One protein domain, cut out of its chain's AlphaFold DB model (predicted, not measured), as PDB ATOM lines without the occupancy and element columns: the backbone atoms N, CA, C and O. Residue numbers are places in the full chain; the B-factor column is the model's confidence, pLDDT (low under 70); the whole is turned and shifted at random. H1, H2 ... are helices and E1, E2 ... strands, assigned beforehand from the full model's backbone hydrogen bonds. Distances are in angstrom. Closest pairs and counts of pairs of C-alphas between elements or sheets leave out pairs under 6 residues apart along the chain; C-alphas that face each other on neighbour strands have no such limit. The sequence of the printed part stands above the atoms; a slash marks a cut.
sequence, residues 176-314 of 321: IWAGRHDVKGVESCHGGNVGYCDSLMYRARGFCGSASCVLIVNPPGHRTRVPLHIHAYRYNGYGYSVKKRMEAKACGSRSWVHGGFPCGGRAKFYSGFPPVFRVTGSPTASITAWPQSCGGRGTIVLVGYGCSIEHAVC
ATOM      1  N   ILE A 176     273.213 690.836 385.654       93.81
ATOM      2  CA  ILE A 176     272.981 691.609 386.873       93.81
ATOM      3  C   ILE A 176     271.483 691.668 387.098       93.81
ATOM      4  O   ILE A 176     270.775 692.315 386.328       93.81
ATOM      5  N   TRP A 177     271.021 691.022 388.161       93.88
ATOM      6  CA  TRP A 177     269.615 690.942 388.534       93.88
ATOM      7  C   TRP A 177     269.233 692.052 389.515       93.88
ATOM      8  O   TRP A 177     270.026 692.459 390.367       93.88
ATOM      9  N   ALA A 178     268.005 692.547 389.406       94.56
ATOM     10  CA  ALA A 178     267.411 693.381 390.437       94.56
ATOM     11  C   ALA A 178     267.055 692.517 391.654       94.56
ATOM     12  O   ALA A 178     266.176 691.667 391.565       94.56
ATOM     13  N   GLY A 179     267.672 692.786 392.805       91.50
ATOM     14  CA  GLY A 179     267.308 692.187 394.101       91.50
ATOM     15  C   GLY A 179     266.019 692.757 394.711       91.50
ATOM     16  O   GLY A 179     265.887 692.837 395.923       91.50
ATOM     17  N   ARG A 180     265.099 693.270 393.889       92.25
ATOM     18  CA  ARG A 180     263.846 693.898 394.320       92.25
ATOM     19  C   ARG A 180     262.687 693.322 393.522       92.25
ATOM     20  O   ARG A 180     262.625 693.511 392.308       92.25
ATOM     21  N   HIS A 181     261.732 692.689 394.201       90.88
ATOM     22  CA  HIS A 181     260.579 692.054 393.551       90.88
ATOM     23  C   HIS A 181     259.633 693.044 392.845       90.88
ATOM     24  O   HIS A 181     258.900 692.658 391.931       90.88
ATOM     25  N   ASP A 182     259.647 694.326 393.227       93.00
ATOM     26  CA  ASP A 182     258.862 695.375 392.566       93.00
ATOM     27  C   ASP A 182     259.495 695.871 391.247       93.00
ATOM     28  O   ASP A 182     258.847 696.573 390.463       93.00
ATOM     29  N   VAL A 183     260.731 695.454 390.947       96.31
ATOM     30  CA  VAL A 183     261.474 695.834 389.738       96.31
ATOM     31  C   VAL A 183     261.505 694.668 388.743       96.31
ATOM     32  O   VAL A 183     262.483 693.935 388.622       96.31
ATOM     33  N   LYS A 184     260.405 694.507 387.997       95.19
ATOM     34  CA  LYS A 184     260.178 693.375 387.075       95.19
ATOM     35  C   LYS A 184     260.867 693.515 385.716       95.19
ATOM     36  O   LYS A 184     261.084 692.527 385.017       95.19
ATOM     37  N   GLY A 185     261.163 694.745 385.309       95.69
ATOM     38  CA  GLY A 185     261.722 695.068 384.002       95.69
ATOM     39  C   GLY A 185     261.905 696.570 383.818       95.69
ATOM     40  O   GLY A 185     261.775 697.342 384.769       95.69
ATOM     41  N   VAL A 186     262.211 696.995 382.590       96.62
ATOM     42  CA  VAL A 186     262.392 698.418 382.260       96.62
ATOM     43  C   VAL A 186     261.120 699.238 382.509       96.62
ATOM     44  O   VAL A 186     261.206 700.413 382.857       96.62
ATOM     45  N   GLU A 187     259.941 698.614 382.431       96.56
ATOM     46  CA  GLU A 187     258.662 699.254 382.743       96.56
ATOM     47  C   GLU A 187     258.511 699.618 384.225       96.56
ATOM     48  O   GLU A 187     257.749 700.524 384.557       96.56
ATOM     49  N   SER A 188     259.261 698.951 385.107       97.12
ATOM     50  CA  SER A 188     259.302 699.274 386.533       97.12
ATOM     51  C   SER A 188     260.237 700.444 386.841       97.12
ATOM     52  O   SER A 188     260.231 700.907 387.972       97.12
ATOM     53  N   CYS A 189     261.041 700.932 385.890       97.06
ATOM     54  CA  CYS A 189     262.013 702.003 386.121       97.06
ATOM     55  C   CYS A 189     261.407 703.380 385.824       97.06
ATOM     56  O   CYS A 189     261.457 703.875 384.698       97.06
ATOM     57  N   HIS A 190     260.853 704.025 386.849       95.69
ATOM     58  CA  HIS A 190     260.193 705.332 386.754       95.69
ATOM     59  C   HIS A 190     260.776 706.329 387.766       95.69
ATOM     60  O   HIS A 190     261.658 706.001 388.550       95.69
ATOM     61  N   GLY A 191     260.291 707.576 387.784       95.06
ATOM     62  CA  GLY A 191     260.887 708.657 388.589       95.06
ATOM     63  C   GLY A 191     261.091 708.353 390.084       95.06
ATOM     64  O   GLY A 191     262.017 708.893 390.678       95.06
ATOM     65  N   GLY A 192     260.286 707.459 390.674       96.19
ATOM     66  CA  GLY A 192     260.388 707.072 392.086       96.19
ATOM     67  C   GLY A 192     261.518 706.087 392.403       96.19
ATOM     68  O   GLY A 192     262.013 706.078 393.524       96.19
ATOM     69  N   ASN A 193     261.959 705.280 391.434       97.06
ATOM     70  CA  ASN A 193     262.979 704.241 391.636       97.06
ATOM     71  C   ASN A 193     264.059 704.204 390.535       97.06
ATOM     72  O   ASN A 193     264.933 703.340 390.562       97.06
ATOM     73  N   VAL A 194     264.071 705.156 389.595       97.44
ATOM     74  CA  VAL A 194     265.037 705.197 388.482       97.44
ATOM     75  C   VAL A 194     266.486 705.229 388.966       97.44
ATOM     76  O   VAL A 194     267.354 704.665 388.313       97.44
ATOM     77  N   GLY A 195     266.752 705.819 390.139       97.88
ATOM     78  CA  GLY A 195     268.083 705.808 390.752       97.88
ATOM     79  C   GLY A 195     268.577 704.400 391.101       97.88
ATOM     80  O   GLY A 195     269.761 704.118 390.936       97.88
ATOM     81  N   TYR A 196     267.674 703.507 391.515       97.50
ATOM     82  CA  TYR A 196     267.985 702.094 391.736       97.50
ATOM     83  C   TYR A 196     268.231 701.366 390.407       97.50
ATOM     84  O   TYR A 196     269.230 700.673 390.260       97.50
ATOM     85  N   CYS A 197     267.398 701.585 389.387       98.00
ATOM     86  CA  CYS A 197     267.656 700.998 388.070       98.00
ATOM     87  C   CYS A 197     268.993 701.478 387.469       98.00
ATOM     88  O   CYS A 197     269.763 700.688 386.922       98.00
ATOM     89  N   ASP A 198     269.309 702.770 387.600       98.38
ATOM     90  CA  ASP A 198     270.590 703.331 387.167       98.38
ATOM     91  C   ASP A 198     271.765 702.685 387.923       98.38
ATOM     92  O   ASP A 198     272.788 702.387 387.301       98.38
ATOM     93  N   SER A 199     271.634 702.423 389.231       97.88
ATOM     94  CA  SER A 199     272.696 701.774 390.012       97.88
ATOM     95  C   SER A 199     272.977 700.343 389.536       97.88
ATOM     96  O   SER A 199     274.147 699.956 389.467       97.88
ATOM     97  N   LEU A 200     271.954 699.602 389.093       97.19
ATOM     98  CA  LEU A 200     272.133 698.297 388.449       97.19
ATOM     99  C   LEU A 200     272.946 698.415 387.145       97.19
ATOM    100  O   LEU A 200     273.848 697.612 386.917       97.19
ATOM    101  N   MET A 201     272.717 699.450 386.323       97.88
ATOM    102  CA  MET A 201     273.530 699.703 385.114       97.88
ATOM    103  C   MET A 201     274.976 700.072 385.440       97.88
ATOM    104  O   MET A 201     275.892 699.622 384.747       97.88
ATOM    105  N   TYR A 202     275.213 700.855 386.496       97.88
ATOM    106  CA  TYR A 202     276.572 701.135 386.971       97.88
ATOM    107  C   TYR A 202     277.275 699.870 387.472       97.88
ATOM    108  O   TYR A 202     278.452 699.672 387.164       97.88
ATOM    109  N   ARG A 203     276.560 698.992 388.184       96.19
ATOM    110  CA  ARG A 203     277.079 697.691 388.618       96.19
ATOM    111  C   ARG A 203     277.413 696.806 387.414       96.19
ATOM    112  O   ARG A 203     278.532 696.309 387.327       96.19
ATOM    113  N   ALA A 204     276.513 696.708 386.435       96.31
ATOM    114  CA  ALA A 204     276.734 695.956 385.198       96.31
ATOM    115  C   ALA A 204     277.936 696.473 384.391       96.31
ATOM    116  O   ALA A 204     278.741 695.693 383.882       96.31
ATOM    117  N   ARG A 205     278.134 697.796 384.344       96.75
ATOM    118  CA  ARG A 205     279.319 698.416 383.732       96.75
ATOM    119  C   ARG A 205     280.630 697.944 384.374       96.75
ATOM    120  O   ARG A 205     281.630 697.866 383.665       96.75
ATOM    121  N   GLY A 206     280.640 697.609 385.666       95.56
ATOM    122  CA  GLY A 206     281.815 697.054 386.353       95.56
ATOM    123  C   GLY A 206     282.354 695.779 385.694       95.56
ATOM    124  O   GLY A 206     283.563 695.565 385.664       95.56
ATOM    125  N   PHE A 207     281.477 695.004 385.058       94.00
ATOM    126  CA  PHE A 207     281.834 693.809 384.294       94.00
ATOM    127  C   PHE A 207     282.143 694.092 382.814       94.00
ATOM    128  O   PHE A 207     282.557 693.205 382.070       94.00
ATOM    129  N   CYS A 208     281.974 695.342 382.375       94.75
ATOM    130  CA  CYS A 208     281.983 695.751 380.977       94.75
ATOM    131  C   CYS A 208     283.075 696.788 380.677       94.75
ATOM    132  O   CYS A 208     282.815 697.911 380.236       94.75
ATOM    133  N   GLY A 209     284.327 696.407 380.947       89.62
ATOM    134  CA  GLY A 209     285.489 697.298 380.849       89.62
ATOM    135  C   GLY A 209     286.114 697.438 379.456       89.62
ATOM    136  O   GLY A 209     286.912 698.348 379.243       89.62
ATOM    137  N   SER A 210     285.777 696.568 378.500       93.62
ATOM    138  CA  SER A 210     286.444 696.505 377.192       93.62
ATOM    139  C   SER A 210     285.690 697.244 376.083       93.62
ATOM    140  O   SER A 210     284.478 697.452 376.140       93.62
ATOM    141  N   ALA A 211     286.410 697.602 375.012       95.38
ATOM    142  CA  ALA A 211     285.820 698.204 373.814       95.38
ATOM    143  C   ALA A 211     284.791 697.292 373.130       95.38
ATOM    144  O   ALA A 211     283.887 697.812 372.473       95.38
ATOM    145  N   SER A 212     284.932 695.973 373.298       95.25
ATOM    146  CA  SER A 212     284.088 694.906 372.750       95.25
ATOM    147  C   SER A 212     282.967 694.460 373.693       95.25
ATOM    148  O   SER A 212     282.392 693.397 373.485       95.25
ATOM    149  N   CYS A 213     282.670 695.231 374.741       95.94
ATOM    150  CA  CYS A 213     281.598 694.913 375.671       95.94
ATOM    151  C   CYS A 213     280.346 695.778 375.452       95.94
ATOM    152  O   CYS A 213     280.433 696.944 375.043       95.94
ATOM    153  N   VAL A 214     279.181 695.186 375.709       96.81
ATOM    154  CA  VAL A 214     277.862 695.810 375.606       96.81
ATOM    155  C   VAL A 214     276.984 695.399 376.787       96.81
ATOM    156  O   VAL A 214     277.035 694.261 377.241       96.81
ATOM    157  N   LEU A 215     276.169 696.335 377.264       97.31
ATOM    158  CA  LEU A 215     275.134 696.100 378.267       97.31
ATOM    159  C   LEU A 215     273.768 696.107 377.590       97.31
ATOM    160  O   LEU A 215     273.475 697.063 376.867       97.31
ATOM    161  N   ILE A 216     272.938 695.091 377.816       96.94
ATOM    162  CA  ILE A 216     271.621 694.953 377.178       96.94
ATOM    163  C   ILE A 216     270.539 694.756 378.240       96.94
ATOM    164  O   ILE A 216     270.676 693.927 379.134       96.94
ATOM    165  N   VAL A 217     269.447 695.507 378.104       96.94
ATOM    166  CA  VAL A 217     268.199 695.327 378.848       96.94
ATOM    167  C   VAL A 217     267.079 695.095 377.847       96.94
ATOM    168  O   VAL A 217     266.827 695.931 376.969       96.94
ATOM    169  N   ASN A 218     266.402 693.961 377.987       96.38
ATOM    170  CA  ASN A 218     265.300 693.591 377.114       96.38
ATOM    171  C   ASN A 218     264.016 694.356 377.463       96.38
ATOM    172  O   ASN A 218     263.743 694.607 378.641       96.38
ATOM    173  N   PRO A 219     263.197 694.709 376.458       96.31
ATOM    174  CA  PRO A 219     261.904 695.328 376.692       96.31
ATOM    175  C   PRO A 219     260.882 694.315 377.235       96.31
ATOM    176  O   PRO A 219     261.116 693.097 377.200       96.31
ATOM    177  N   PRO A 220     259.697 694.789 377.665       95.00
ATOM    178  CA  PRO A 220     258.566 693.918 377.951       95.00
ATOM    179  C   PRO A 220     258.257 692.975 376.773       95.00
ATOM    180  O   PRO A 220     258.376 693.345 375.602       95.00
ATOM    181  N   GLY A 221     257.887 691.733 377.090       93.75
ATOM    182  CA  GLY A 221     257.576 690.691 376.101       93.75
ATOM    183  C   GLY A 221     258.787 690.024 375.432       93.75
ATOM    184  O   GLY A 221     258.596 689.051 374.715       93.75
ATOM    185  N   HIS A 222     260.013 690.500 375.679       93.56
ATOM    186  CA  HIS A 222     261.248 689.936 375.106       93.56
ATOM    187  C   HIS A 222     262.264 689.517 376.176       93.56
ATOM    188  O   HIS A 222     263.443 689.335 375.891       93.56
ATOM    189  N   ARG A 223     261.822 689.415 377.429       89.56
ATOM    190  CA  ARG A 223     262.636 688.964 378.559       89.56
ATOM    191  C   ARG A 223     262.329 687.507 378.875       89.56
ATOM    192  O   ARG A 223     261.182 687.084 378.769       89.56
ATOM    193  N   THR A 224     263.336 686.773 379.328       83.56
ATOM    194  CA  THR A 224     263.207 685.363 379.726       83.56
ATOM    195  C   THR A 224     262.835 685.190 381.200       83.56
ATOM    196  O   THR A 224     262.362 684.130 381.596       83.56
ATOM    197  N   ARG A 225     263.036 686.219 382.034       86.19
ATOM    198  CA  ARG A 225     262.873 686.177 383.499       86.19
ATOM    199  C   ARG A 225     262.286 687.488 384.043       86.19
ATOM    200  O   ARG A 225     262.253 688.484 383.320       86.19
ATOM    201  N   VAL A 226     261.784 687.465 385.285       82.62
ATOM    202  CA  VAL A 226     260.873 688.488 385.853       82.62
ATOM    203  C   VAL A 226     261.422 689.280 387.062       82.62
ATOM    204  O   VAL A 226     260.692 690.108 387.596       82.62
ATOM    205  N   PRO A 227     262.723 689.243 387.391       93.62
ATOM    206  CA  PRO A 227     263.365 690.494 387.778       93.62
ATOM    207  C   PRO A 227     263.939 691.189 386.548       93.62
ATOM    208  O   PRO A 227     264.373 690.538 385.586       93.62
ATOM    209  N   LEU A 228     263.989 692.522 386.604       95.56
ATOM    210  CA  LEU A 228     264.842 693.296 385.711       95.56
ATOM    211  C   LEU A 228     266.249 692.706 385.774       95.56
ATOM    212  O   LEU A 228     266.806 692.523 386.855       95.56
ATOM    213  N   HIS A 229     266.822 692.444 384.610       95.19
ATOM    214  CA  HIS A 229     268.185 691.974 384.503       95.19
ATOM    215  C   HIS A 229     268.912 692.679 383.369       95.19
ATOM    216  O   HIS A 229     268.312 693.071 382.363       95.19
ATOM    217  N   ILE A 230     270.207 692.884 383.576       95.94
ATOM    218  CA  ILE A 230     271.103 693.534 382.631       95.94
ATOM    219  C   ILE A 230     272.146 692.510 382.230       95.94
ATOM    220  O   ILE A 230     272.909 692.034 383.070       95.94
ATOM    221  N   HIS A 231     272.204 692.218 380.943       94.12
ATOM    222  CA  HIS A 231     273.203 691.316 380.399       94.12
ATOM    223  C   HIS A 231     274.462 692.083 380.017       94.12
ATOM    224  O   HIS A 231     274.367 693.104 379.328       94.12
ATOM    225  N   ALA A 232     275.630 691.599 380.432       93.62
ATOM    226  CA  ALA A 232     276.919 692.136 380.017       93.62
ATOM    227  C   ALA A 232     277.620 691.159 379.062       93.62
ATOM    228  O   ALA A 232     278.280 690.214 379.487       93.62
ATOM    229  N   TYR A 233     277.518 691.431 377.761       91.94
ATOM    230  CA  TYR A 233     278.052 690.561 376.714       91.94
ATOM    231  C   TYR A 233     279.364 691.076 376.135       91.94
ATOM    232  O   TYR A 233     279.581 692.287 375.990       91.94
ATOM    233  N   ARG A 234     280.209 690.143 375.683       92.31
ATOM    234  CA  ARG A 234     281.255 690.451 374.705       92.31
ATOM    235  C   ARG A 234     280.674 690.246 373.314       92.31
ATOM    236  O   ARG A 234     280.314 689.144 372.928       92.31
ATOM    237  N   TYR A 235     280.602 691.312 372.536       91.50
ATOM    238  CA  TYR A 235     280.107 691.208 371.174       91.50
ATOM    239  C   TYR A 235     281.264 691.006 370.188       91.50
ATOM    240  O   TYR A 235     282.378 691.506 370.379       91.50
ATOM    241  N   ASN A 236     280.974 690.330 369.083       87.00
ATOM    242  CA  ASN A 236     281.820 690.271 367.893       87.00
ATOM    243  C   ASN A 236     280.942 690.455 366.635       87.00
ATOM    244  O   ASN A 236     279.769 690.817 366.749       87.00
ATOM    245  N   GLY A 237     281.517 690.317 365.435       89.19
ATOM    246  CA  GLY A 237     280.770 690.254 364.170       89.19
ATOM    247  C   GLY A 237     279.693 691.336 363.987       89.19
ATOM    248  O   GLY A 237     279.991 692.520 363.774       89.19
ATOM    249  N   TYR A 238     278.419 690.933 364.062       89.50
ATOM    250  CA  TYR A 238     277.278 691.839 363.904       89.50
ATOM    251  C   TYR A 238     277.255 692.951 364.959       89.50
ATOM    252  O   TYR A 238     277.082 694.120 364.600       89.50
ATOM    253  N   GLY A 239     277.503 692.636 366.233       91.88
ATOM    254  CA  GLY A 239     277.561 693.637 367.301       91.88
ATOM    255  C   GLY A 239     278.624 694.708 367.048       91.88
ATOM    256  O   GLY A 239     278.374 695.900 367.252       91.88
ATOM    257  N   TYR A 240     279.770 694.310 366.485       94.19
ATOM    258  CA  TYR A 240     280.821 695.244 366.072       94.19
ATOM    259  C   TYR A 240     280.343 696.161 364.945       94.19
ATOM    260  O   TYR A 240     280.535 697.378 365.001       94.19
ATOM    261  N   SER A 241     279.649 695.599 363.956       93.25
ATOM    262  CA  SER A 241     279.084 696.364 362.842       93.25
ATOM    263  C   SER A 241     278.021 697.363 363.308       93.25
ATOM    264  O   SER A 241     278.009 698.512 362.855       93.25
ATOM    265  N   VAL A 242     277.156 696.964 364.247       94.00
ATOM    266  CA  VAL A 242     276.170 697.856 364.875       94.00
ATOM    267  C   VAL A 242     276.876 698.990 365.615       94.00
ATOM    268  O   VAL A 242     276.568 700.156 365.348       94.00
ATOM    269  N   LYS A 243     277.866 698.680 366.468       95.75
ATOM    270  CA  LYS A 243     278.648 699.699 367.186       95.75
ATOM    271  C   LYS A 243     279.314 700.679 366.231       95.75
ATOM    272  O   LYS A 243     279.122 701.881 366.390       95.75
ATOM    273  N   LYS A 244     280.018 700.193 365.208       96.62
ATOM    274  CA  LYS A 244     280.708 701.039 364.223       96.62
ATOM    275  C   LYS A 244     279.748 702.007 363.522       96.62
ATOM    276  O   LYS A 244     280.062 703.187 363.380       96.62
ATOM    277  N   ARG A 245     278.550 701.544 363.130       95.31
ATOM    278  CA  ARG A 245     277.511 702.408 362.535       95.31
ATOM    279  C   ARG A 245     277.000 703.467 363.510       95.31
ATOM    280  O   ARG A 245     276.771 704.604 363.099       95.31
ATOM    281  N   MET A 246     276.807 703.116 364.782       96.88
ATOM    282  CA  MET A 246     276.415 704.101 365.791       96.88
ATOM    283  C   MET A 246     277.531 705.091 366.080       96.88
ATOM    284  O   MET A 246     277.247 706.277 366.167       96.88
ATOM    285  N   GLU A 247     278.785 704.652 366.178       97.69
ATOM    286  CA  GLU A 247     279.923 705.548 366.382       97.69
ATOM    287  C   GLU A 247     280.034 706.570 365.247       97.69
ATOM    288  O   GLU A 247     280.132 707.765 365.516       97.69
ATOM    289  N   ALA A 248     279.883 706.138 363.993       97.50
ATOM    290  CA  ALA A 248     279.911 707.032 362.836       97.50
ATOM    291  C   ALA A 248     278.850 708.152 362.880       97.50
ATOM    292  O   ALA A 248     279.046 709.201 362.272       97.50
ATOM    293  N   LYS A 249     277.728 707.944 363.581       97.62
ATOM    294  CA  LYS A 249     276.619 708.912 363.654       97.62
ATOM    295  C   LYS A 249     276.551 709.668 364.978       97.62
ATOM    296  O   LYS A 249     276.209 710.844 365.005       97.62
ATOM    297  N   ALA A 250     276.820 708.986 366.086       98.06
ATOM    298  CA  ALA A 250     276.643 709.512 367.431       98.06
ATOM    299  C   ALA A 250     277.915 710.181 367.969       98.06
ATOM    300  O   ALA A 250     277.798 711.119 368.758       98.06
ATOM    301  N   CYS A 251     279.116 709.753 367.550       97.12
ATOM    302  CA  CYS A 251     280.362 710.372 368.004       97.12
ATOM    303  C   CYS A 251     280.470 711.803 367.456       97.12
ATOM    304  O   CYS A 251     280.792 712.011 366.293       97.12
ATOM    305  N   GLY A 252     280.201 712.795 368.307       94.75
ATOM    306  CA  GLY A 252     280.196 714.219 367.943       94.75
ATOM    307  C   GLY A 252     278.801 714.845 367.871       94.75
ATOM    308  O   GLY A 252     278.685 716.070 367.903       94.75
ATOM    309  N   SER A 253     277.737 714.036 367.868       97.00
ATOM    310  CA  SER A 253     276.375 714.552 368.008       97.00
ATOM    311  C   SER A 253     276.077 714.918 369.465       97.00
ATOM    312  O   SER A 253     276.398 714.173 370.390       97.00
ATOM    313  N   ARG A 254     275.403 716.055 369.677       95.94
ATOM    314  CA  ARG A 254     274.867 716.463 370.996       95.94
ATOM    315  C   ARG A 254     273.442 715.946 371.243       95.94
ATOM    316  O   ARG A 254     272.955 715.945 372.381       95.94
ATOM    317  N   SER A 255     272.784 715.484 370.185       97.44
ATOM    318  CA  SER A 255     271.379 715.079 370.167       97.44
ATOM    319  C   SER A 255     271.236 713.590 369.873       97.44
ATOM    320  O   SER A 255     272.169 712.941 369.398       97.44
ATOM    321  N   TRP A 256     270.049 713.052 370.152       98.25
ATOM    322  CA  TRP A 256     269.674 711.725 369.682       98.25
ATOM    323  C   TRP A 256     269.742 711.680 368.155       98.25
ATOM    324  O   TRP A 256     269.183 712.544 367.481       98.25
ATOM    325  N   VAL A 257     270.443 710.686 367.625       98.12
ATOM    326  CA  VAL A 257     270.519 710.409 366.190       98.12
ATOM    327  C   VAL A 257     269.632 709.218 365.849       98.12
ATOM    328  O   VAL A 257     269.391 708.352 366.691       98.12
ATOM    329  N   HIS A 258     269.158 709.173 364.606       96.31
ATOM    330  CA  HIS A 258     268.244 708.154 364.087       96.31
ATOM    331  C   HIS A 258     268.782 707.524 362.788       96.31
ATOM    332  O   HIS A 258     269.738 708.014 362.178       96.31
ATOM    333  N   GLY A 259     268.110 706.461 362.336       89.88
ATOM    334  CA  GLY A 259     268.261 705.879 361.000       89.88
ATOM    335  C   GLY A 259     269.318 704.777 360.912       89.88
ATOM    336  O   GLY A 259     270.483 704.981 361.251       89.88
ATOM    337  N   GLY A 260     268.928 703.609 360.394       88.25
ATOM    338  CA  GLY A 260     269.829 702.464 360.191       88.25
ATOM    339  C   GLY A 260     270.314 701.793 361.482       88.25
ATOM    340  O   GLY A 260     271.289 701.039 361.455       88.25
ATOM    341  N   PHE A 261     269.662 702.085 362.610       94.38
ATOM    342  CA  PHE A 261     269.842 701.347 363.854       94.38
ATOM    343  C   PHE A 261     268.817 700.220 363.937       94.38
ATOM    344  O   PHE A 261     267.729 700.353 363.367       94.38
ATOM    345  N   PRO A 262     269.143 699.123 364.636       93.69
ATOM    346  CA  PRO A 262     268.184 698.059 364.868       93.69
ATOM    347  C   PRO A 262     266.868 698.600 365.438       93.69
ATOM    348  O   PRO A 262     266.863 699.520 366.261       93.69
ATOM    349  N   CYS A 263     265.761 698.013 364.985       94.62
ATOM    350  CA  CYS A 263     264.441 698.184 365.596       94.62
ATOM    351  C   CYS A 263     263.946 699.632 365.631       94.62
ATOM    352  O   CYS A 263     263.403 700.107 366.628       94.62
ATOM    353  N   GLY A 264     264.225 700.364 364.544       94.31
ATOM    354  CA  GLY A 264     263.835 701.767 364.393       94.31
ATOM    355  C   GLY A 264     264.412 702.681 365.477       94.31
ATOM    356  O   GLY A 264     263.869 703.757 365.725       94.31
ATOM    357  N   GLY A 265     265.473 702.236 366.156       95.81
ATOM    358  CA  GLY A 265     265.963 702.868 367.366       95.81
ATOM    359  C   GLY A 265     266.627 704.225 367.152       95.81
ATOM    360  O   GLY A 265     266.815 704.719 366.034       95.81
ATOM    361  N   ARG A 266     267.027 704.823 368.273       97.69
ATOM    362  CA  ARG A 266     267.802 706.068 368.331       97.69
ATOM    363  C   ARG A 266     268.985 705.920 369.268       97.69
ATOM    364  O   ARG A 266     268.870 705.272 370.303       97.69
ATOM    365  N   ALA A 267     270.099 706.551 368.922       98.31
ATOM    366  CA  ALA A 267     271.329 706.467 369.699       98.31
ATOM    367  C   ALA A 267     271.820 707.852 370.128       98.31
ATOM    368  O   ALA A 267     271.596 708.841 369.429       98.31
ATOM    369  N   LYS A 268     272.507 707.934 371.266       98.44
ATOM    370  CA  LYS A 268     273.175 709.158 371.718       98.44
ATOM    371  C   LYS A 268     274.486 708.832 372.421       98.44
ATOM    372  O   LYS A 268     274.568 707.872 373.181       98.44
ATOM    373  N   PHE A 269     275.503 709.650 372.159       98.50
ATOM    374  CA  PHE A 269     276.777 709.605 372.866       98.50
ATOM    375  C   PHE A 269     276.731 710.460 374.137       98.50
ATOM    376  O   PHE A 269     276.202 711.576 374.137       98.50
ATOM    377  N   TYR A 270     277.337 709.943 375.198       98.38
ATOM    378  CA  TYR A 270     277.546 710.615 376.472       98.38
ATOM    379  C   TYR A 270     279.028 710.540 376.829       98.38
ATOM    380  O   TYR A 270     279.640 709.481 376.710       98.38
ATOM    381  N   SER A 271     279.598 711.651 377.298       97.62
ATOM    382  CA  SER A 271     280.925 711.623 377.919       97.62
ATOM    383  C   SER A 271     280.846 710.824 379.224       97.62
ATOM    384  O   SER A 271     279.976 711.097 380.052       97.62
ATOM    385  N   GLY A 272     281.714 709.825 379.399       97.00
ATOM    386  CA  GLY A 272     281.634 708.890 380.527       97.00
ATOM    387  C   GLY A 272     280.443 707.922 380.448       97.00
ATOM    388  O   GLY A 272     279.998 707.559 379.358       97.00
ATOM    389  N   PHE A 273     279.950 707.468 381.606       98.31
ATOM    390  CA  PHE A 273     278.807 706.552 381.716       98.31
ATOM    391  C   PHE A 273     277.606 707.267 382.359       98.31
ATOM    392  O   PHE A 273     277.710 707.677 383.521       98.31
ATOM    393  N   PRO A 274     276.496 707.471 381.623       98.25
ATOM    394  CA  PRO A 274     275.352 708.239 382.104       98.25
ATOM    395  C   PRO A 274     274.427 707.400 383.005       98.25
ATOM    396  O   PRO A 274     274.486 706.171 382.963       98.25
ATOM    397  N   PRO A 275     273.505 708.042 383.746       98.31
ATOM    398  CA  PRO A 275     272.368 707.361 384.366       98.31
ATOM    399  C   PRO A 275     271.399 706.878 383.269       98.31
ATOM    400  O   PRO A 275     270.549 707.635 382.792       98.31
ATOM    401  N   VAL A 276     271.615 705.654 382.776       98.38
ATOM    402  CA  VAL A 276     271.043 705.159 381.513       98.38
ATOM    403  C   VAL A 276     269.510 705.166 381.504       98.38
ATOM    404  O   VAL A 276     268.915 705.628 380.527       98.38
ATOM    405  N   PHE A 277     268.847 704.709 382.564       98.06
ATOM    406  CA  PHE A 277     267.382 704.676 382.609       98.06
ATOM    407  C   PHE A 277     266.805 706.089 382.684       98.06
ATOM    408  O   PHE A 277     265.830 706.401 381.997       98.06
ATOM    409  N   ARG A 278     267.463 706.994 383.417       97.75
ATOM    410  CA  ARG A 278     267.048 708.402 383.490       97.75
ATOM    411  C   ARG A 278     267.146 709.114 382.145       97.75
ATOM    412  O   ARG A 278     266.256 709.887 381.799       97.75
ATOM    413  N   VAL A 279     268.227 708.894 381.393       98.00
ATOM    414  CA  VAL A 279     268.426 709.591 380.110       98.00
ATOM    415  C   VAL A 279     267.616 708.989 378.965       98.00
ATOM    416  O   VAL A 279     267.343 709.693 377.993       98.00
ATOM    417  N   THR A 280     267.251 707.708 379.054       97.38
ATOM    418  CA  THR A 280     266.415 707.040 378.047       97.38
ATOM    419  C   THR A 280     264.934 707.318 378.273       97.38
ATOM    420  O   THR A 280     264.228 707.584 377.297       97.38
ATOM    421  N   GLY A 281     264.481 707.302 379.534       95.19
ATOM    422  CA  GLY A 281     263.121 707.667 379.935       95.19
ATOM    423  C   GLY A 281     262.030 706.832 379.261       95.19
ATOM    424  O   GLY A 281     260.923 707.327 379.066       95.19
ATOM    425  N   SER A 282     262.349 705.608 378.829       93.69
ATOM    426  CA  SER A 282     261.439 704.771 378.052       93.69
ATOM    427  C   SER A 282     261.097 703.492 378.817       93.69
ATOM    428  O   SER A 282     261.989 702.672 379.007       93.69
ATOM    429  N   PRO A 283     259.827 703.292 379.217       94.50
ATOM    430  CA  PRO A 283     259.411 702.124 379.994       94.50
ATOM    431  C   PRO A 283     259.184 700.868 379.138       94.50
ATOM    432  O   PRO A 283     258.869 699.813 379.667       94.50
ATOM    433  N   THR A 284     259.277 700.964 377.812       95.69
ATOM    434  CA  THR A 284     258.915 699.867 376.893       95.69
ATOM    435  C   THR A 284     259.993 699.544 375.867       95.69
ATOM    436  O   THR A 284     259.825 698.622 375.071       95.69
ATOM    437  N   ALA A 285     261.089 700.300 375.849       96.75
ATOM    438  CA  ALA A 285     262.147 700.125 374.870       96.75
ATOM    439  C   ALA A 285     263.224 699.151 375.347       96.75
ATOM    440  O   ALA A 285     263.511 699.050 376.539       96.75
ATOM    441  N   SER A 286     263.877 698.491 374.390       96.88
ATOM    442  CA  SER A 286     265.152 697.832 374.646       96.88
ATOM    443  C   SER A 286     266.206 698.905 374.896       96.88
ATOM    444  O   SER A 286     266.308 699.861 374.115       96.88
ATOM    445  N   ILE A 287     267.022 698.728 375.925       97.94
ATOM    446  CA  ILE A 287     268.122 699.642 376.226       97.94
ATOM    447  C   ILE A 287     269.427 698.903 375.971       97.94
ATOM    448  O   ILE A 287     269.649 697.812 376.488       97.94
ATOM    449  N   THR A 288     270.310 699.509 375.185       97.88
ATOM    450  CA  THR A 288     271.649 698.971 374.957       97.88
ATOM    451  C   THR A 288     272.698 700.047 375.173       97.88
ATOM    452  O   THR A 288     272.566 701.152 374.650       97.88
ATOM    453  N   ALA A 289     273.749 699.743 375.931       98.12
ATOM    454  CA  ALA A 289     274.837 700.673 376.200       98.12
ATOM    455  C   ALA A 289     276.193 700.069 375.818       98.12
ATOM    456  O   ALA A 289     276.514 698.951 376.209       98.12
ATOM    457  N   TRP A 290     277.012 700.842 375.104       98.06
ATOM    458  CA  TRP A 290     278.413 700.531 374.800       98.06
ATOM    459  C   TRP A 290     279.317 701.478 375.597       98.06
ATOM    460  O   TRP A 290     279.526 702.604 375.143       98.06
ATOM    461  N   PRO A 291     279.844 701.079 376.772       97.88
ATOM    462  CA  PRO A 291     280.554 701.988 377.685       97.88
ATOM    463  C   PRO A 291     281.874 702.563 377.150       97.88
ATOM    464  O   PRO A 291     282.354 703.574 377.652       97.88
ATOM    465  N   GLN A 292     282.476 701.892 376.166       97.50
ATOM    466  CA  GLN A 292     283.798 702.187 375.601       97.50
ATOM    467  C   GLN A 292     283.679 702.557 374.114       97.50
ATOM    468  O   GLN A 292     284.253 701.919 373.222       97.50
ATOM    469  N   SER A 293     282.868 703.571 373.829       97.94
ATOM    470  CA  SER A 293     282.602 704.083 372.486       97.94
ATOM    471  C   SER A 293     283.443 705.312 372.142       97.94
ATOM    472  O   SER A 293     283.977 706.007 373.009       97.94
ATOM    473  N   CYS A 294     283.543 705.597 370.843       97.81
ATOM    474  CA  CYS A 294     284.197 706.789 370.303       97.81
ATOM    475  C   CYS A 294     285.673 706.906 370.718       97.81
ATOM    476  O   CYS A 294     286.120 707.990 371.105       97.81
ATOM    477  N   GLY A 295     286.408 705.788 370.666       96.50
ATOM    478  CA  GLY A 295     287.796 705.701 371.133       96.50
ATOM    479  C   GLY A 295     287.928 705.647 372.659       96.50
ATOM    480  O   GLY A 295     288.882 706.188 373.200       96.50
ATOM    481  N   GLY A 296     286.943 705.071 373.357       97.00
ATOM    482  CA  GLY A 296     286.948 704.933 374.822       97.00
ATOM    483  C   GLY A 296     286.582 706.207 375.592       97.00
ATOM    484  O   GLY A 296     286.731 706.266 376.808       97.00
ATOM    485  N   ARG A 297     286.091 707.245 374.906       97.25
ATOM    486  CA  ARG A 297     285.779 708.550 375.521       97.25
ATOM    487  C   ARG A 297     284.448 708.577 376.272       97.25
ATOM    488  O   ARG A 297     284.169 709.533 376.995       97.25
ATOM    489  N   GLY A 298     283.597 707.578 376.080       97.81
ATOM    490  CA  GLY A 298     282.316 707.526 376.766       97.81
ATOM    491  C   GLY A 298     281.382 706.470 376.214       97.81
ATOM    492  O   GLY A 298     281.802 705.541 375.530       97.81
ATOM    493  N   THR A 299     280.100 706.646 376.500       98.62
ATOM    494  CA  THR A 299     279.077 705.630 376.276       98.62
ATOM    495  C   THR A 299     278.155 706.027 375.137       98.62
ATOM    496  O   THR A 299     277.619 707.136 375.132       98.62
ATOM    497  N   ILE A 300     277.913 705.116 374.197       98.50
ATOM    498  CA  ILE A 300     276.750 705.229 373.308       98.50
ATOM    499  C   ILE A 300     275.595 704.457 373.933       98.50
ATOM    500  O   ILE A 300     275.740 703.275 374.236       98.50
ATOM    501  N   VAL A 301     274.453 705.123 374.094       98.50
ATOM    502  CA  VAL A 301     273.190 704.511 374.520       98.50
ATOM    503  C   VAL A 301     272.256 704.432 373.316       98.50
ATOM    504  O   VAL A 301     272.005 705.450 372.672       98.50
ATOM    505  N   LEU A 302     271.745 703.239 373.026       98.06
ATOM    506  CA  LEU A 302     270.723 702.943 372.027       98.06
ATOM    507  C   LEU A 302     269.405 702.617 372.730       98.06
ATOM    508  O   LEU A 302     269.361 701.799 373.646       98.06
ATOM    509  N   VAL A 303     268.334 703.236 372.247       98.06
ATOM    510  CA  VAL A 303     266.949 702.912 372.591       98.06
ATOM    511  C   VAL A 303     266.321 702.282 371.356       98.06
ATOM    512  O   VAL A 303     266.221 702.954 370.326       98.06
ATOM    513  N   GLY A 304     265.945 701.009 371.445       96.81
ATOM    514  CA  GLY A 304     265.290 700.246 370.376       96.81
ATOM    515  C   GLY A 304     263.824 699.971 370.706       96.81
ATOM    516  O   GLY A 304     263.469 699.818 371.874       96.81
ATOM    517  N   TYR A 305     262.958 699.930 369.695       95.75
ATOM    518  CA  TYR A 305     261.513 699.815 369.898       95.75
ATOM    519  C   TYR A 305     260.976 698.505 369.322       95.75
ATOM    520  O   TYR A 305     261.267 698.162 368.179       95.75
ATOM    521  N   GLY A 306     260.169 697.790 370.111       91.00
ATOM    522  CA  GLY A 306     259.434 696.605 369.654       91.00
ATOM    523  C   GLY A 306     260.289 695.374 369.325       91.00
ATOM    524  O   GLY A 306     259.822 694.515 368.590       91.00
ATOM    525  N   CYS A 307     261.526 695.290 369.821       93.31
ATOM    526  CA  CYS A 307     262.406 694.136 369.614       93.31
ATOM    527  C   CYS A 307     263.422 693.992 370.761       93.31
ATOM    528  O   CYS A 307     263.651 694.949 371.500       93.31
ATOM    529  N   SER A 308     264.144 692.869 370.804       90.75
ATOM    530  CA  SER A 308     265.471 692.792 371.429       90.75
ATOM    531  C   SER A 308     266.560 692.550 370.377       90.75
ATOM    532  O   SER A 308     266.334 691.849 369.392       90.75
ATOM    533  N   ILE A 309     267.746 693.128 370.590       90.88
ATOM    534  CA  ILE A 309     268.941 692.868 369.769       90.88
ATOM    535  C   ILE A 309     269.928 691.910 370.433       90.88
ATOM    536  O   ILE A 309     271.001 691.687 369.878       90.88
ATOM    537  N   GLU A 310     269.588 691.369 371.601       87.31
ATOM    538  CA  GLU A 310     270.443 690.481 372.390       87.31
ATOM    539  C   GLU A 310     271.049 689.361 371.537       87.31
ATOM    540  O   GLU A 310     272.265 689.327 371.338       87.31
ATOM    541  N   HIS A 311     270.199 688.548 370.905       83.19
ATOM    542  CA  HIS A 311     270.634 687.420 370.075       83.19
ATOM    543  C   HIS A 311     271.439 687.829 368.838       83.19
ATOM    544  O   HIS A 311     272.217 687.036 368.320       83.19
ATOM    545  N   ALA A 312     271.259 689.055 368.343       84.25
ATOM    546  CA  ALA A 312     272.008 689.533 367.187       84.25
ATOM    547  C   ALA A 312     273.413 690.016 367.581       84.25
ATOM    548  O   ALA A 312     274.333 689.979 366.767       84.25
ATOM    549  N   VAL A 313     273.577 690.520 368.806       84.50
ATOM    550  CA  VAL A 313     274.811 691.166 369.268       84.50
ATOM    551  C   VAL A 313     275.740 690.188 369.992       84.50
ATOM    552  O   VAL A 313     276.958 690.376 369.928       84.50
ATOM    553  N   CYS A 314     275.202 689.156 370.640       78.81
ATOM    554  CA  CYS A 314     276.002 688.088 371.234       78.81
ATOM    555  C   CYS A 314     276.893 687.389 370.205       78.81
ATOM    556  O   CYS A 314     276.472 687.094 369.086       78.81
TER     557      CYS A 314
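AT A GLANCE: This is residues 176 to 314 of the 321 residues of the protein "Hypothetical protein" of Alexandrium monilatum (UniProt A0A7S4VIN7). A strongly twisted sheet of five strands makes the core, with a helix over each face: H1 runs along the strands on one face, beside the small H3, and H2 crosses the strands on the other. Short H4 packs on one end of H2. The printed part has 139 residues with four named helices and five named strands, in the order H1 E1 E2 H2 E3 H3 E4 E5 H4; the sheet's order is E2 E1 E4 E5 E3, all antiparallel. The class is mixed, helices and strands, with 68 residues, under half, in named elements. The whole is compact, with a radius of gyration of the C-alphas of 13.5 A, and spans 39 by 25 by 25 A, only just elongated.

IN THESE COORDINATES: After residues 176 to 193, which hold no named element, H1 covers residues 194 to 206, 18.8 A long, from C-alpha 194 at (265.037, 705.197, 388.482). E1 is residues 213 to 217, 13.8 A, and E2 residues 229 to 234, 16.4 A. H2, residues 237 to 250, is 20.0 A long. E3 is residues 266 to 271, 17.2 A, and H3 residues 276 to 280, 6.1 A. E4, residues 286 to 293, is 18.7 A long, and E5, residues 298 to 304, 19.6 A. H4, residues 310 to 313, 5.4 A, ends with C-alpha 313 at (274.811, 691.166, 369.268).

HOW THE PARTS SIT: In the sheet E2 and E3 are edge strands. E1 and E2 form a hairpin, with N 216 and O 231 2.9 A apart, and E4 and E5 another, with N 288 and O 302 2.9 A apart. E1 and E4 have N 215 and O 289 at 2.8 A; E5 and E3 have N 270 and O 299 at 2.8 A. These pairs are within hydrogen-bond range. E3, H3 and E4 make a split strand-helix-strand unit, two strands running the same way with E5 between them, and its crossover is right-handed. The sheet with helices on both faces makes three layers. H1 is on one face, at a height over the sheet of 9.5 A, along the strands at 23 degrees to E1 on the local plane. H3 is on the same face and touches H1, the closest C-alphas being Asp 198 and Phe 277, 5.7 A. H2 is on the opposite face, at a height of 9.1 A, across the strands at 74 degrees to E3 on the local plane. With residues 237 to 240 alone H2 touches H4, the closest C-alphas being Gly 239 and Val 313, 4.2 A; H4 only grazes the sheet. Every O i to N i+4 pair is within hydrogen-bond range in H1 and H3, and 9 of 10 are in H2; H4 is too short for such a pair.

THE WHOLE: The C-alphas of His 181 and Ala 248 are the two farthest apart, 39.3 A. The printed part has no cut. The links E1 to E2 and H2 to E3 are long. The mean pLDDT of the printed part is 95.0, and no printed residue is under 70.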